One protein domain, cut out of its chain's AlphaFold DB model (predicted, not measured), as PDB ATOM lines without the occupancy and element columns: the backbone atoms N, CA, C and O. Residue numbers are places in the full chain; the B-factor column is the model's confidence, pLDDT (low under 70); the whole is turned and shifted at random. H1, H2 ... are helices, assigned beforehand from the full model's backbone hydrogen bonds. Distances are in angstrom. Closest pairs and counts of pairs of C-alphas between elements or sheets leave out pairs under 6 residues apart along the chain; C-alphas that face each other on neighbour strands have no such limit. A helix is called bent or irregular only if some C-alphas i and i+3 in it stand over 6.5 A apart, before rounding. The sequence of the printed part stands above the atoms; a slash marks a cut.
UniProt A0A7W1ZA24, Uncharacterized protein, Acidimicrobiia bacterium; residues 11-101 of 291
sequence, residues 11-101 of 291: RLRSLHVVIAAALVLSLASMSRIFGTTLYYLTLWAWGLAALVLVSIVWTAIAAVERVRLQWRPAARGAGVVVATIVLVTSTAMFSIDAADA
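This is residues 11 to 101 of the 291 residues of an uncharacterized protein of Acidimicrobiia bacterium (UniProt A0A7W1ZA24). Three helices follow one another in a flat zigzag: the long H2 is in the middle, H1 packs on one side of it as a helical hairpin, and H3 folds back on the other side across a gap. H3 touches neither helix, and the sheet-like outline is open between H2 and H3, where residues 77 to 99 of H3 stand free. The printed part has 91 residues with three named helices, in the order H1, H2, H3, and no named strand; the class is all helix. It is only just loose, close to extended, with a radius of gyration of the C-alphas of 18.3 A, and the C-alphas span 56 by 37 by 15 A.

The longest helix is H2, residues 39 to 70. H1, residues 11 to 30, touches it, with 12 pairs of C-alphas within 8 A; the closest C-alphas are those of Ile 19 and Val 52, 6.8 A apart. Their lines stand at a shallow tilt of 28 degrees, they run opposite ways, and they form a helical hairpin. Their centres are 12.4 A apart. H3, residues 73 to 99, is only just apart from H2, the closest C-alphas being 8.2 A apart. H1 and H3 are apart. In H1 and H3 every O i to N i+4 pair is within hydrogen-bond range; in H2 this holds for 22 of 28 pairs.

H2 has 32 residues, Tyr 39 to Gln 70, and measures 47.0 A from first to last C-alpha; it begins with C-alpha 39 at (-58.524, -77.908, 177.370). H2 is irregular: C-alphas 41 and 44 are 7.6 A apart, against about 5 A in a regular helix. H1, 20 residues from Arg 11 to Met 30, measures 27.9 A and begins with C-alpha 11 at (-57.651, -109.922, 180.378). H3, 27 residues from Pro 73 to Ala 99, measures 38.7 A and ends with C-alpha 99 at (-38.307, -80.447, 174.314).

The two C-alphas farthest apart are those of Gly 35 and Pro 73, 57.0 A. The outline is only just flat. The printed part has no cut. The link from H1 to H2 has 8 residues and is short; the link from H2 to H3 has 2 residues and is tight. Residues 34 to 40 and 69 to 75 stand free, and so do residues 77 to 101, of which 77 to 99 belong to H3. The mean pLDDT of the printed part is 81.3; residue 36, residue 38 and residues 68 to 76 are under 70.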
ATOM      1  N   ARG A  11     -58.096-111.267 179.986       87.81
ATOM      2  CA  ARG A  11     -57.651-109.922 180.378       87.81
ATOM      3  C   ARG A  11     -57.537-108.954 179.198       87.81
ATOM      4  O   ARG A  11     -58.043-107.843 179.299       87.81
ATOM      5  N   LEU A  12     -56.933-109.368 178.079       85.44
ATOM      6  CA  LEU A  12     -56.808-108.510 176.892       85.44
ATOM      7  C   LEU A  12     -58.180-108.225 176.259       85.44
ATOM      8  O   LEU A  12     -58.470-107.095 175.881       85.44
ATOM      9  N   ARG A  13     -59.067-109.230 176.213       89.69
ATOM     10  CA  ARG A  13     -60.452-109.041 175.752       89.69
ATOM     11  C   ARG A  13     -61.232-108.089 176.658       89.69
ATOM     12  O   ARG A  13     -61.893-107.192 176.147       89.69
ATOM     13  N   SER A  14     -61.125-108.247 177.975       90.81
ATOM     14  CA  SER A  14     -61.736-107.329 178.940       90.81
ATOM     15  C   SER A  14     -61.225-105.901 178.756       90.81
ATOM     16  O   SER A  14     -62.035-104.982 178.729       90.81
ATOM     17  N   LEU A  15     -59.915-105.713 178.553       89.62
ATOM     18  CA  LEU A  15     -59.334-104.396 178.281       89.62
ATOM     19  C   LEU A  15     -59.932-103.759 177.018       89.62
ATOM     20  O   LEU A  15     -60.355-102.608 177.070       89.62
ATOM     21  N   HIS A  16     -60.039-104.502 175.911       92.06
ATOM     22  CA  HIS A  16     -60.666-103.992 174.686       92.06
ATOM     23  C   HIS A  16     -62.129-103.594 174.888       92.06
ATOM     24  O   HIS A  16     -62.543-102.550 174.396       92.06
ATOM     25  N   VAL A  17     -62.906-104.399 175.619       95.62
ATOM     26  CA  VAL A  17     -64.315-104.090 175.912       95.62
ATOM     27  C   VAL A  17     -64.428-102.820 176.754       95.62
ATOM     28  O   VAL A  17     -65.243-101.955 176.438       95.62
ATOM     29  N   VAL A  18     -63.592-102.675 177.786       95.56
ATOM     30  CA  VAL A  18     -63.563-101.474 178.634       95.56
ATOM     31  C   VAL A  18     -63.188-100.239 177.817       95.56
ATOM     32  O   VAL A  18     -63.879 -99.228 177.903       95.56
ATOM     33  N   ILE A  19     -62.145-100.320 176.987       94.31
ATOM     34  CA  ILE A  19     -61.725 -99.209 176.122       94.31
ATOM     35  C   ILE A  19     -62.823 -98.855 175.115       94.31
ATOM     36  O   ILE A  19     -63.115 -97.678 174.934       94.31
ATOM     37  N   ALA A  20     -63.472 -99.841 174.492       95.06
ATOM     38  CA  ALA A  20     -64.567 -99.596 173.558       95.06
ATOM     39  C   ALA A  20     -65.746 -98.883 174.239       95.06
ATOM     40  O   ALA A  20     -66.259 -97.898 173.710       95.06
ATOM     41  N   ALA A  21     -66.136 -99.328 175.438       96.94
ATOM     42  CA  ALA A  21     -67.167 -98.659 176.227       96.94
ATOM     43  C   ALA A  21     -66.755 -97.224 176.599       96.94
ATOM     44  O   ALA A  21     -67.544 -96.295 176.431       96.94
ATOM     45  N   ALA A  22     -65.508 -97.027 177.036       94.56
ATOM     46  CA  ALA A  22     -64.973 -95.709 177.362       94.56
ATOM     47  C   ALA A  22     -64.942 -94.773 176.143       94.56
ATOM     48  O   ALA A  22     -65.282 -93.605 176.281       94.56
ATOM     49  N   LEU A  23     -64.618 -95.270 174.944       94.75
ATOM     50  CA  LEU A  23     -64.656 -94.494 173.697       94.75
ATOM     51  C   LEU A  23     -66.084 -94.077 173.310       94.75
ATOM     52  O   LEU A  23     -66.297 -92.949 172.869       94.75
ATOM     53  N   VAL A  24     -67.078 -94.945 173.513       96.31
ATOM     54  CA  VAL A  24     -68.491 -94.596 173.277       96.31
ATOM     55  C   VAL A  24     -68.964 -93.531 174.270       96.31
ATOM     56  O   VAL A  24     -69.579 -92.541 173.871       96.31
ATOM     57  N   LEU A  25     -68.641 -93.693 175.556       94.50
ATOM     58  CA  LEU A  25     -68.953 -92.696 176.585       94.50
ATOM     59  C   LEU A  25     -68.216 -91.376 176.340       94.50
ATOM     60  O   LEU A  25     -68.801 -90.312 176.517       94.50
ATOM     61  N   SER A  26     -66.970 -91.446 175.870       91.62
ATOM     62  CA  SER A  26     -66.157 -90.303 175.459       91.62
ATOM     63  C   SER A  26     -66.854 -89.497 174.370       91.62
ATOM     64  O   SER A  26     -67.005 -88.285 174.506       91.62
ATOM     65  N   LEU A  27     -67.332 -90.164 173.316       92.00
ATOM     66  CA  LEU A  27     -68.071 -89.521 172.230       92.00
ATOM     67  C   LEU A  27     -69.356 -88.856 172.742       92.00
ATOM     68  O   LEU A  27     -69.632 -87.705 172.407       92.00
ATOM     69  N   ALA A  28     -70.117 -89.552 173.592       93.19
ATOM     70  CA  ALA A  28     -71.323 -88.994 174.196       93.19
ATOM     71  C   ALA A  28     -71.012 -87.769 175.076       93.19
ATOM     72  O   ALA A  28     -71.710 -86.760 174.985       93.19
ATOM     73  N   SER A  29     -69.944 -87.823 175.877       90.12
ATOM     74  CA  SER A  29     -69.487 -86.709 176.712       90.12
ATOM     75  C   SER A  29     -69.059 -85.507 175.870       90.12
ATOM     76  O   SER A  29     -69.539 -84.402 176.098       90.12
ATOM     77  N   MET A  30     -68.209 -85.720 174.859       89.62
ATOM     78  CA  MET A  30     -67.726 -84.655 173.972       89.62
ATOM     79  C   MET A  30     -68.864 -84.019 173.165       89.62
ATOM     80  O   MET A  30     -68.878 -82.806 172.999       89.62
ATOM     81  N   SER A  31     -69.863 -84.800 172.737       89.19
ATOM     82  CA  SER A  31     -71.036 -84.274 172.016       89.19
ATOM     83  C   SER A  31     -71.901 -83.311 172.839       89.19
ATOM     84  O   SER A  31     -72.716 -82.584 172.277       89.19
ATOM     85  N   ARG A  32     -71.738 -83.310 174.168       87.81
ATOM     86  CA  ARG A  32     -72.456 -82.435 175.106       87.81
ATOM     87  C   ARG A  32     -71.646 -81.218 175.546       87.81
ATOM     88  O   ARG A  32     -72.132 -80.443 176.365       87.81
ATOM     89  N   ILE A  33     -70.430 -81.048 175.030       83.31
ATOM     90  CA  ILE A  33     -69.664 -79.821 175.231       83.31
ATOM     91  C   ILE A  33     -70.259 -78.768 174.294       83.31
ATOM     92  O   ILE A  33     -70.122 -78.855 173.076       83.31
ATOM     93  N   PHE A  34     -70.962 -77.797 174.871       75.00
ATOM     94  CA  PHE A  34     -71.497 -76.648 174.146       75.00
ATOM     95  C   PHE A  34     -70.545 -75.456 174.299       75.00
ATOM     96  O   PHE A  34     -70.055 -75.198 175.395       75.00
ATOM     97  N   GLY A  35     -70.315 -74.715 173.212       71.00
ATOM     98  CA  GLY A  35     -69.433 -73.542 173.200       71.00
ATOM     99  C   GLY A  35     -67.957 -73.874 172.953       71.00
ATOM    100  O   GLY A  35     -67.625 -74.909 172.369       71.00
ATOM    101  N   THR A  36     -67.066 -72.967 173.359       65.81
ATOM    102  CA  THR A  36     -65.615 -73.120 173.184       65.81
ATOM    103  C   THR A  36     -65.098 -74.299 174.007       65.81
ATOM    104  O   THR A  36     -65.323 -74.389 175.213       65.81
ATOM    105  N   THR A  37     -64.404 -75.235 173.354       70.94
ATOM    106  CA  THR A  37     -63.858 -76.421 174.023       70.94
ATOM    107  C   THR A  37     -62.594 -76.041 174.788       70.94
ATOM    108  O   THR A  37     -61.527 -75.897 174.199       70.94
ATOM    109  N   LEU A  38     -62.714 -75.877 176.104       69.81
ATOM    110  CA  LEU A  38     -61.572 -75.610 176.977       69.81
ATOM    111  C   LEU A  38     -60.771 -76.893 177.222       69.81
ATOM    112  O   LEU A  38     -61.342 -77.969 177.403       69.81
ATOM    113  N   TYR A  39     -59.445 -76.770 177.267       72.50
ATOM    114  CA  TYR A  39     -58.524 -77.908 177.370       72.50
ATOM    115  C   TYR A  39     -58.820 -78.832 178.563       72.50
ATOM    116  O   TYR A  39     -58.790 -80.055 178.439       72.50
ATOM    117  N   TYR A  40     -59.188 -78.268 179.719       72.06
ATOM    118  CA  TYR A  40     -59.479 -79.072 180.909       72.06
ATOM    119  C   TYR A  40     -60.704 -79.990 180.731       72.06
ATOM    120  O   TYR A  40     -60.766 -81.051 181.352       72.06
ATOM    121  N   LEU A  41     -61.653 -79.639 179.849       80.81
ATOM    122  CA  LEU A  41     -62.843 -80.454 179.572       80.81
ATOM    123  C   LEU A  41     -62.506 -81.750 178.831       80.81
ATOM    124  O   LEU A  41     -63.312 -82.682 178.838       80.81
ATOM    125  N   THR A  42     -61.332 -81.829 178.202       85.38
ATOM    126  CA  THR A  42     -60.862 -82.997 177.446       85.38
ATOM    127  C   THR A  42     -59.596 -83.616 178.036       85.38
ATOM    128  O   THR A  42     -59.057 -84.560 177.465       85.38
ATOM    129  N   LEU A  43     -59.151 -83.174 179.218       82.38
ATOM    130  CA  LEU A  43     -57.918 -83.656 179.849       82.38
ATOM    131  C   LEU A  43     -57.941 -85.170 180.124       82.38
ATOM    132  O   LEU A  43     -56.953 -85.871 179.918       82.38
ATOM    133  N   TRP A  44     -59.105 -85.709 180.497       85.44
ATOM    134  CA  TRP A  44     -59.325 -87.149 180.684       85.44
ATOM    135  C   TRP A  44     -59.136 -87.969 179.394       85.44
ATOM    136  O   TRP A  44     -58.834 -89.163 179.466       85.44
ATOM    137  N   ALA A  45     -59.271 -87.351 178.213       87.38
ATOM    138  CA  ALA A  45     -59.092 -88.031 176.934       87.38
ATOM    139  C   ALA A  45     -57.633 -88.469 176.726       87.38
ATOM    140  O   ALA A  45     -57.402 -89.508 176.107       87.38
ATOM    141  N   TRP A  46     -56.658 -87.763 177.313       86.12
ATOM    142  CA  TRP A  46     -55.254 -88.190 177.320       86.12
ATOM    143  C   TRP A  46     -55.059 -89.518 178.056       86.12
ATOM    144  O   TRP A  46     -54.361 -90.405 177.563       86.12
ATOM    145  N   GLY A  47     -55.738 -89.702 179.194       86.88
ATOM    146  CA  GLY A  47     -55.735 -90.974 179.920       86.88
ATOM    147  C   GLY A  47     -56.330 -92.115 179.090       86.88
ATOM    148  O   GLY A  47     -55.774 -93.214 179.042       86.88
ATOM    149  N   LEU A  48     -57.420 -91.848 178.366       90.31
ATOM    150  CA  LEU A  48     -58.024 -92.826 177.458       90.31
ATOM    151  C   LEU A  48     -57.109 -93.157 176.267       90.31
ATOM    152  O   LEU A  48     -56.961 -94.329 175.920       90.31
ATOM    153  N   ALA A  49     -56.449 -92.159 175.676       87.12
ATOM    154  CA  ALA A  49     -55.477 -92.359 174.603       87.12
ATOM    155  C   ALA A  49     -54.296 -93.233 175.061       87.12
ATOM    156  O   ALA A  49     -53.904 -94.162 174.352       87.12
ATOM    157  N   ALA A  50     -53.787 -93.014 176.278       85.38
ATOM    158  CA  ALA A  50     -52.747 -93.856 176.867       85.38
ATOM    159  C   ALA A  50     -53.203 -95.321 177.009       85.38
ATOM    160  O   ALA A  50     -52.466 -96.240 176.650       85.38
ATOM    161  N   LEU A  51     -54.442 -95.561 177.454       85.56
ATOM    162  CA  LEU A  51     -55.006 -96.915 177.537       85.56
ATOM    163  C   LEU A  51     -55.150 -97.577 176.159       85.56
ATOM    164  O   LEU A  51     -54.856 -98.767 176.015       85.56
ATOM    165  N   VAL A  52     -55.557 -96.818 175.137       87.81
ATOM    166  CA  VAL A  52     -55.604 -97.294 173.745       87.81
ATOM    167  C   VAL A  52     -54.210 -97.712 173.272       87.81
ATOM    168  O   VAL A  52     -54.065 -98.811 172.732       87.81
ATOM    169  N   LEU A  53     -53.176 -96.905 173.534       85.00
ATOM    170  CA  LEU A  53     -51.788 -97.236 173.190       85.00
ATOM    171  C   LEU A  53     -51.314 -98.516 173.885       85.00
ATOM    172  O   LEU A  53     -50.786 -99.410 173.224       85.00
ATOM    173  N   VAL A  54     -51.568 -98.661 175.189       83.44
ATOM    174  CA  VAL A  54     -51.250 -99.889 175.940       83.44
ATOM    175  C   VAL A  54     -51.940-101.105 175.317       83.44
ATOM    176  O   VAL A  54     -51.316-102.151 175.134       83.44
ATOM    177  N   SER A  55     -53.212-100.968 174.940       84.31
ATOM    178  CA  SER A  55     -53.978-102.020 174.271       84.31
ATOM    179  C   SER A  55     -53.387-102.398 172.906       84.31
ATOM    180  O   SER A  55     -53.272-103.588 172.599       84.31
ATOM    181  N   ILE A  56     -52.966-101.419 172.098       85.31
ATOM    182  CA  ILE A  56     -52.303-101.656 170.805       85.31
ATOM    183  C   ILE A  56     -50.992-102.421 171.014       85.31
ATOM    184  O   ILE A  56     -50.782-103.456 170.381       85.31
ATOM    185  N   VAL A  57     -50.142-101.961 171.937       82.56
ATOM    186  CA  VAL A  57     -48.846-102.591 172.236       82.56
ATOM    187  C   VAL A  57     -49.035-104.020 172.744       82.56
ATOM    188  O   VAL A  57     -48.380-104.937 172.250       82.56
ATOM    189  N   TRP A  58     -49.966-104.252 173.673       83.31
ATOM    190  CA  TRP A  58     -50.241-105.596 174.186       83.31
ATOM    191  C   TRP A  58     -50.764-106.519 173.078       83.31
ATOM    192  O   TRP A  58     -50.306-107.655 172.944       83.31
ATOM    193  N   THR A  59     -51.656-106.025 172.217       84.00
ATOM    194  CA  THR A  59     -52.149-106.789 171.062       84.00
ATOM    195  C   THR A  59     -51.015-107.149 170.106       84.00
ATOM    196  O   THR A  59     -50.933-108.295 169.663       84.00
ATOM    197  N   ALA A  60     -50.110-106.207 169.832       81.88
ATOM    198  CA  ALA A  60     -48.948-106.429 168.982       81.88
ATOM    199  C   ALA A  60     -47.991-107.472 169.580       81.88
ATOM    200  O   ALA A  60     -47.617-108.410 168.878       81.88
ATOM    201  N   ILE A  61     -47.649-107.373 170.872       80.00
ATOM    202  CA  ILE A  61     -46.803-108.360 171.574       80.00
ATOM    203  C   ILE A  61     -47.429-109.749 171.483       80.00
ATOM    204  O   ILE A  61     -46.782-110.705 171.056       80.00
ATOM    205  N   ALA A  62     -48.710-109.848 171.826       81.44
ATOM    206  CA  ALA A  62     -49.436-111.102 171.809       81.44
ATOM    207  C   ALA A  62     -49.482-111.704 170.390       81.44
ATOM    208  O   ALA A  62     -49.316-112.916 170.216       81.44
ATOM    209  N   ALA A  63     -49.685-110.873 169.360       80.62
ATOM    210  CA  ALA A  63     -49.678-111.298 167.964       80.62
ATOM    211  C   ALA A  63     -48.287-111.787 167.541       80.62
ATOM    212  O   ALA A  63     -48.171-112.874 166.977       80.62
ATOM    213  N   VAL A  64     -47.229-111.047 167.880       76.56
ATOM    214  CA  VAL A  64     -45.841-111.442 167.612       76.56
ATOM    215  C   VAL A  64     -45.525-112.782 168.264       76.56
ATOM    216  O   VAL A  64     -44.990-113.649 167.582       76.56
ATOM    217  N   GLU A  65     -45.890-113.002 169.529       75.88
ATOM    218  CA  GLU A  65     -45.695-114.288 170.218       75.88
ATOM    219  C   GLU A  65     -46.363-115.453 169.480       75.88
ATOM    220  O   GLU A  65     -45.765-116.522 169.334       75.88
ATOM    221  N   ARG A  66     -47.568-115.233 168.946       73.94
ATOM    222  CA  ARG A  66     -48.319-116.252 168.206       73.94
ATOM    223  C   ARG A  66     -47.669-116.608 166.870       73.94
ATOM    224  O   ARG A  66     -47.641-117.779 166.497       73.94
ATOM    225  N   VAL A  67     -47.144-115.618 166.149       71.38
ATOM    226  CA  VAL A  67     -46.528-115.829 164.828       71.38
ATOM    227  C   VAL A  67     -45.031-116.178 164.945       71.38
ATOM    228  O   VAL A  67     -44.454-116.751 164.020       71.38
ATOM    229  N   ARG A  68     -44.392-115.941 166.104       63.66
ATOM    230  CA  ARG A  68     -42.957-116.202 166.347       63.66
ATOM    231  C   ARG A  68     -42.554-117.636 166.010       63.66
ATOM    232  O   ARG A  68     -41.434-117.834 165.549       63.66
ATOM    233  N   LEU A  69     -43.449-118.615 166.157       56.09
ATOM    234  CA  LEU A  69     -43.210-120.026 165.816       56.09
ATOM    235  C   LEU A  69     -43.036-120.319 164.310       56.09
ATOM    236  O   LEU A  69     -42.552-121.395 163.978       56.09
ATOM    237  N   GLN A  70     -43.363-119.391 163.401       61.41
ATOM    238  CA  GLN A  70     -43.409-119.651 161.949       61.41
ATOM    239  C   GLN A  70     -42.318-118.930 161.124       61.41
ATOM    240  O   GLN A  70     -42.225-119.124 159.915       61.41
ATOM    241  N   TRP A  71     -41.477-118.095 161.748       61.41
ATOM    242  CA  TRP A  71     -40.527-117.222 161.034       61.41
ATOM    243  C   TRP A  71     -39.122-117.826 160.923       61.41
ATOM    244  O   TRP A  71     -38.571-118.320 161.909       61.41
ATOM    245  N   ARG A  72     -38.493-117.694 159.743       66.75
ATOM    246  CA  ARG A  72     -37.069-118.015 159.534       66.75
ATOM    247  C   ARG A  72     -36.159-117.082 160.364       66.75
ATOM    248  O   ARG A  72     -36.490-115.903 160.507       66.75
ATOM    249  N   PRO A  73     -34.991-117.544 160.859       69.00
ATOM    250  CA  PRO A  73     -34.104-116.759 161.732       69.00
ATOM    251  C   PRO A  73     -33.695-115.389 161.163       69.00
ATOM    252  O   PRO A  73     -33.702-114.399 161.888       69.00
ATOM    253  N   ALA A  74     -33.420-115.311 159.857       64.56
ATOM    254  CA  ALA A  74     -33.045-114.065 159.183       64.56
ATOM    255  C   ALA A  74     -34.179-113.017 159.172       64.56
ATOM    256  O   ALA A  74     -33.934-111.837 159.404       64.56
ATOM    257  N   ALA A  75     -35.431-113.451 158.984       67.25
ATOM    258  CA  ALA A  75     -36.597-112.565 159.019       67.25
ATOM    259  C   ALA A  75     -36.857-112.012 160.431       67.25
ATOM    260  O   ALA A  75     -37.299-110.875 160.584       67.25
ATOM    261  N   ARG A  76     -36.528-112.788 161.475       67.56
ATOM    262  CA  ARG A  76     -36.583-112.319 162.869       67.56
ATOM    263  C   ARG A  76     -35.533-111.241 163.144       67.56
ATOM    264  O   ARG A  76     -35.863-110.240 163.766       67.56
ATOM    265  N   GLY A  77     -34.301-111.430 162.663       70.88
ATOM    266  CA  GLY A  77     -33.227-110.440 162.802       70.88
ATOM    267  C   GLY A  77     -33.576-109.109 162.133       70.88
ATOM    268  O   GLY A  77     -33.510-108.066 162.778       70.88
ATOM    269  N   ALA A  78     -34.048-109.153 160.884       74.19
ATOM    270  CA  ALA A  78     -34.485-107.960 160.160       74.19
ATOM    271  C   ALA A  78     -35.651-107.240 160.864       74.19
ATOM    272  O   ALA A  78     -35.619-106.021 161.011       74.19
ATOM    273  N   GLY A  79     -36.644-107.985 161.364       71.50
ATOM    274  CA  GLY A  79     -37.772-107.411 162.101       71.50
ATOM    275  C   GLY A  79     -37.362-106.709 163.400       71.50
ATOM    276  O   GLY A  79     -37.858-105.624 163.685       71.50
ATOM    277  N   VAL A  80     -36.424-107.284 164.163       76.75
ATOM    278  CA  VAL A  80     -35.891-106.655 165.387       76.75
ATOM    279  C   VAL A  80     -35.129-105.376 165.061       76.75
ATOM    280  O   VAL A  80     -35.319-104.372 165.744       76.75
ATOM    281  N   VAL A  81     -34.306-105.386 164.010       75.94
ATOM    282  CA  VAL A  81     -33.567-104.192 163.576       75.94
ATOM    283  C   VAL A  81     -34.532-103.082 163.166       75.94
ATOM    284  O   VAL A  81     -34.406-101.969 163.663       75.94
ATOM    285  N   VAL A  82     -35.546-103.382 162.347       78.62
ATOM    286  CA  VAL A  82     -36.556-102.392 161.937       78.62
ATOM    287  C   VAL A  82     -37.337-101.862 163.140       78.62
ATOM    288  O   VAL A  82     -37.474-100.652 163.276       78.62
ATOM    289  N   ALA A  83     -37.799-102.728 164.046       76.56
ATOM    290  CA  ALA A  83     -38.522-102.300 165.244       76.56
ATOM    291  C   ALA A  83     -37.658-101.427 166.165       76.56
ATOM    292  O   ALA A  83     -38.148-100.448 166.717       76.56
ATOM    293  N   THR A  84     -36.370-101.754 166.295       77.31
ATOM    294  CA  THR A  84     -35.417-100.961 167.080       77.31
ATOM    295  C   THR A  84     -35.183 -99.603 166.430       77.31
ATOM    296  O   THR A  84     -35.238 -98.597 167.123       77.31
ATOM    297  N   ILE A  85     -34.984 -99.554 165.107       81.06
ATOM    298  CA  ILE A  85     -34.839 -98.292 164.371       81.06
ATOM    299  C   ILE A  85     -36.098 -97.443 164.536       81.06
ATOM    300  O   ILE A  85     -35.988 -96.284 164.902       81.06
ATOM    301  N   VAL A  86     -37.289 -98.012 164.334       81.00
ATOM    302  CA  VAL A  86     -38.553 -97.283 164.512       81.00
ATOM    303  C   VAL A  86     -38.683 -96.770 165.942       81.00
ATOM    304  O   VAL A  86     -38.962 -95.594 166.125       81.00
ATOM    305  N   LEU A  87     -38.425 -97.602 166.954       82.31
ATOM    306  CA  LEU A  87     -38.512 -97.190 168.354       82.31
ATOM    307  C   LEU A  87     -37.530 -96.059 168.674       82.31
ATOM    308  O   LEU A  87     -37.930 -95.071 169.282       82.31
ATOM    309  N   VAL A  88     -36.267 -96.191 168.266       86.38
ATOM    310  CA  VAL A  88     -35.227 -95.182 168.506       86.38
ATOM    311  C   VAL A  88     -35.568 -93.887 167.777       86.38
ATOM    312  O   VAL A  88     -35.553 -92.832 168.402       86.38
ATOM    313  N   THR A  89     -35.943 -93.955 166.498       82.62
ATOM    314  CA  THR A  89     -36.315 -92.779 165.705       82.62
ATOM    315  C   THR A  89     -37.563 -92.104 166.267       82.62
ATOM    316  O   THR A  89     -37.543 -90.900 166.479       82.62
ATOM    317  N   SER A  90     -38.627 -92.849 166.582       75.81
ATOM    318  CA  SER A  90     -39.842 -92.287 167.181       75.81
ATOM    319  C   SER A  90     -39.586 -91.695 168.564       75.81
ATOM    320  O   SER A  90     -40.114 -90.632 168.860       75.81
ATOM    321  N   THR A  91     -38.755 -92.333 169.393       82.44
ATOM    322  CA  THR A  91     -38.385 -91.792 170.712       82.44
ATOM    323  C   THR A  91     -37.564 -90.518 170.563       82.44
ATOM    324  O   THR A  91     -37.825 -89.551 171.269       82.44
ATOM    325  N   ALA A  92     -36.601 -90.490 169.639       83.31
ATOM    326  CA  ALA A  92     -35.787 -89.310 169.375       83.31
ATOM    327  C   ALA A  92     -36.640 -88.149 168.848       83.31
ATOM    328  O   ALA A  92     -36.552 -87.054 169.388       83.31
ATOM    329  N   MET A  93     -37.511 -88.399 167.863       84.56
ATOM    330  CA  MET A  93     -38.424 -87.382 167.330       84.56
ATOM    331  C   MET A  93     -39.388 -86.878 168.402       84.56
ATOM    332  O   MET A  93     -39.497 -85.677 168.590       84.56
ATOM    333  N   PHE A  94     -40.004 -87.777 169.176       83.50
ATOM    334  CA  PHE A  94     -40.888 -87.384 170.273       83.50
ATOM    335  C   PHE A  94     -40.149 -86.603 171.364       83.50
ATOM    336  O   PHE A  94     -40.713 -85.685 171.939       83.50
ATOM    337  N   SER A  95     -38.890 -86.943 171.652       81.88
ATOM    338  CA  SER A  95     -38.082 -86.213 172.637       81.88
ATOM    339  C   SER A  95     -37.716 -84.812 172.151       81.88
ATOM    340  O   SER A  95     -37.688 -83.896 172.961       81.88
ATOM    341  N   ILE A  96     -37.450 -84.647 170.851       84.12
ATOM    342  CA  ILE A  96     -37.215 -83.335 170.233       84.12
ATOM    343  C   ILE A  96     -38.507 -82.512 170.276       84.12
ATOM    344  O   ILE A  96     -38.509 -81.429 170.849       84.12
ATOM    345  N   ASP A  97     -39.617 -83.067 169.783       80.81
ATOM    346  CA  ASP A  97     -40.921 -82.392 169.789       80.81
ATOM    347  C   ASP A  97     -41.362 -82.017 171.213       80.81
ATOM    348  O   ASP A  97     -41.926 -80.950 171.430       80.81
ATOM    349  N   ALA A  98     -41.096 -82.877 172.200       77.81
ATOM    350  CA  ALA A  98     -41.415 -82.613 173.599       77.81
ATOM    351  C   ALA A  98     -40.491 -81.570 174.244       77.81
ATOM    352  O   ALA A  98     -40.925 -80.881 175.162       77.81
ATOM    353  N   ALA A  99     -39.235 -81.457 173.804       77.69
ATOM    354  CA  ALA A  99     -38.307 -80.447 174.314       77.69
ATOM    355  C   ALA A  99     -38.686 -79.035 173.844       77.69
ATOM    356  O   ALA A  99     -38.534 -78.084 174.606       77.69
ATOM    357  N   ASP A 100     -39.223 -78.923 172.627       72.94
ATOM    358  CA  ASP A 100     -39.698 -77.663 172.048       72.94
ATOM    359  C   ASP A 100     -41.184 -77.389 172.348       72.94
ATOM    360  O   ASP A 100     -41.726 -76.351 171.957       72.94
ATOM    361  N   ALA A 101     -41.869 -78.304 173.041       70.69
ATOM    362  CA  ALA A 101     -43.264 -78.127 173.410       70.69
ATOM    363  C   ALA A 101     -43.397 -77.037 174.483       70.69
ATOM    364  O   ALA A 101     -43.096 -77.247 175.662       70.69
TER     365      ALA A 101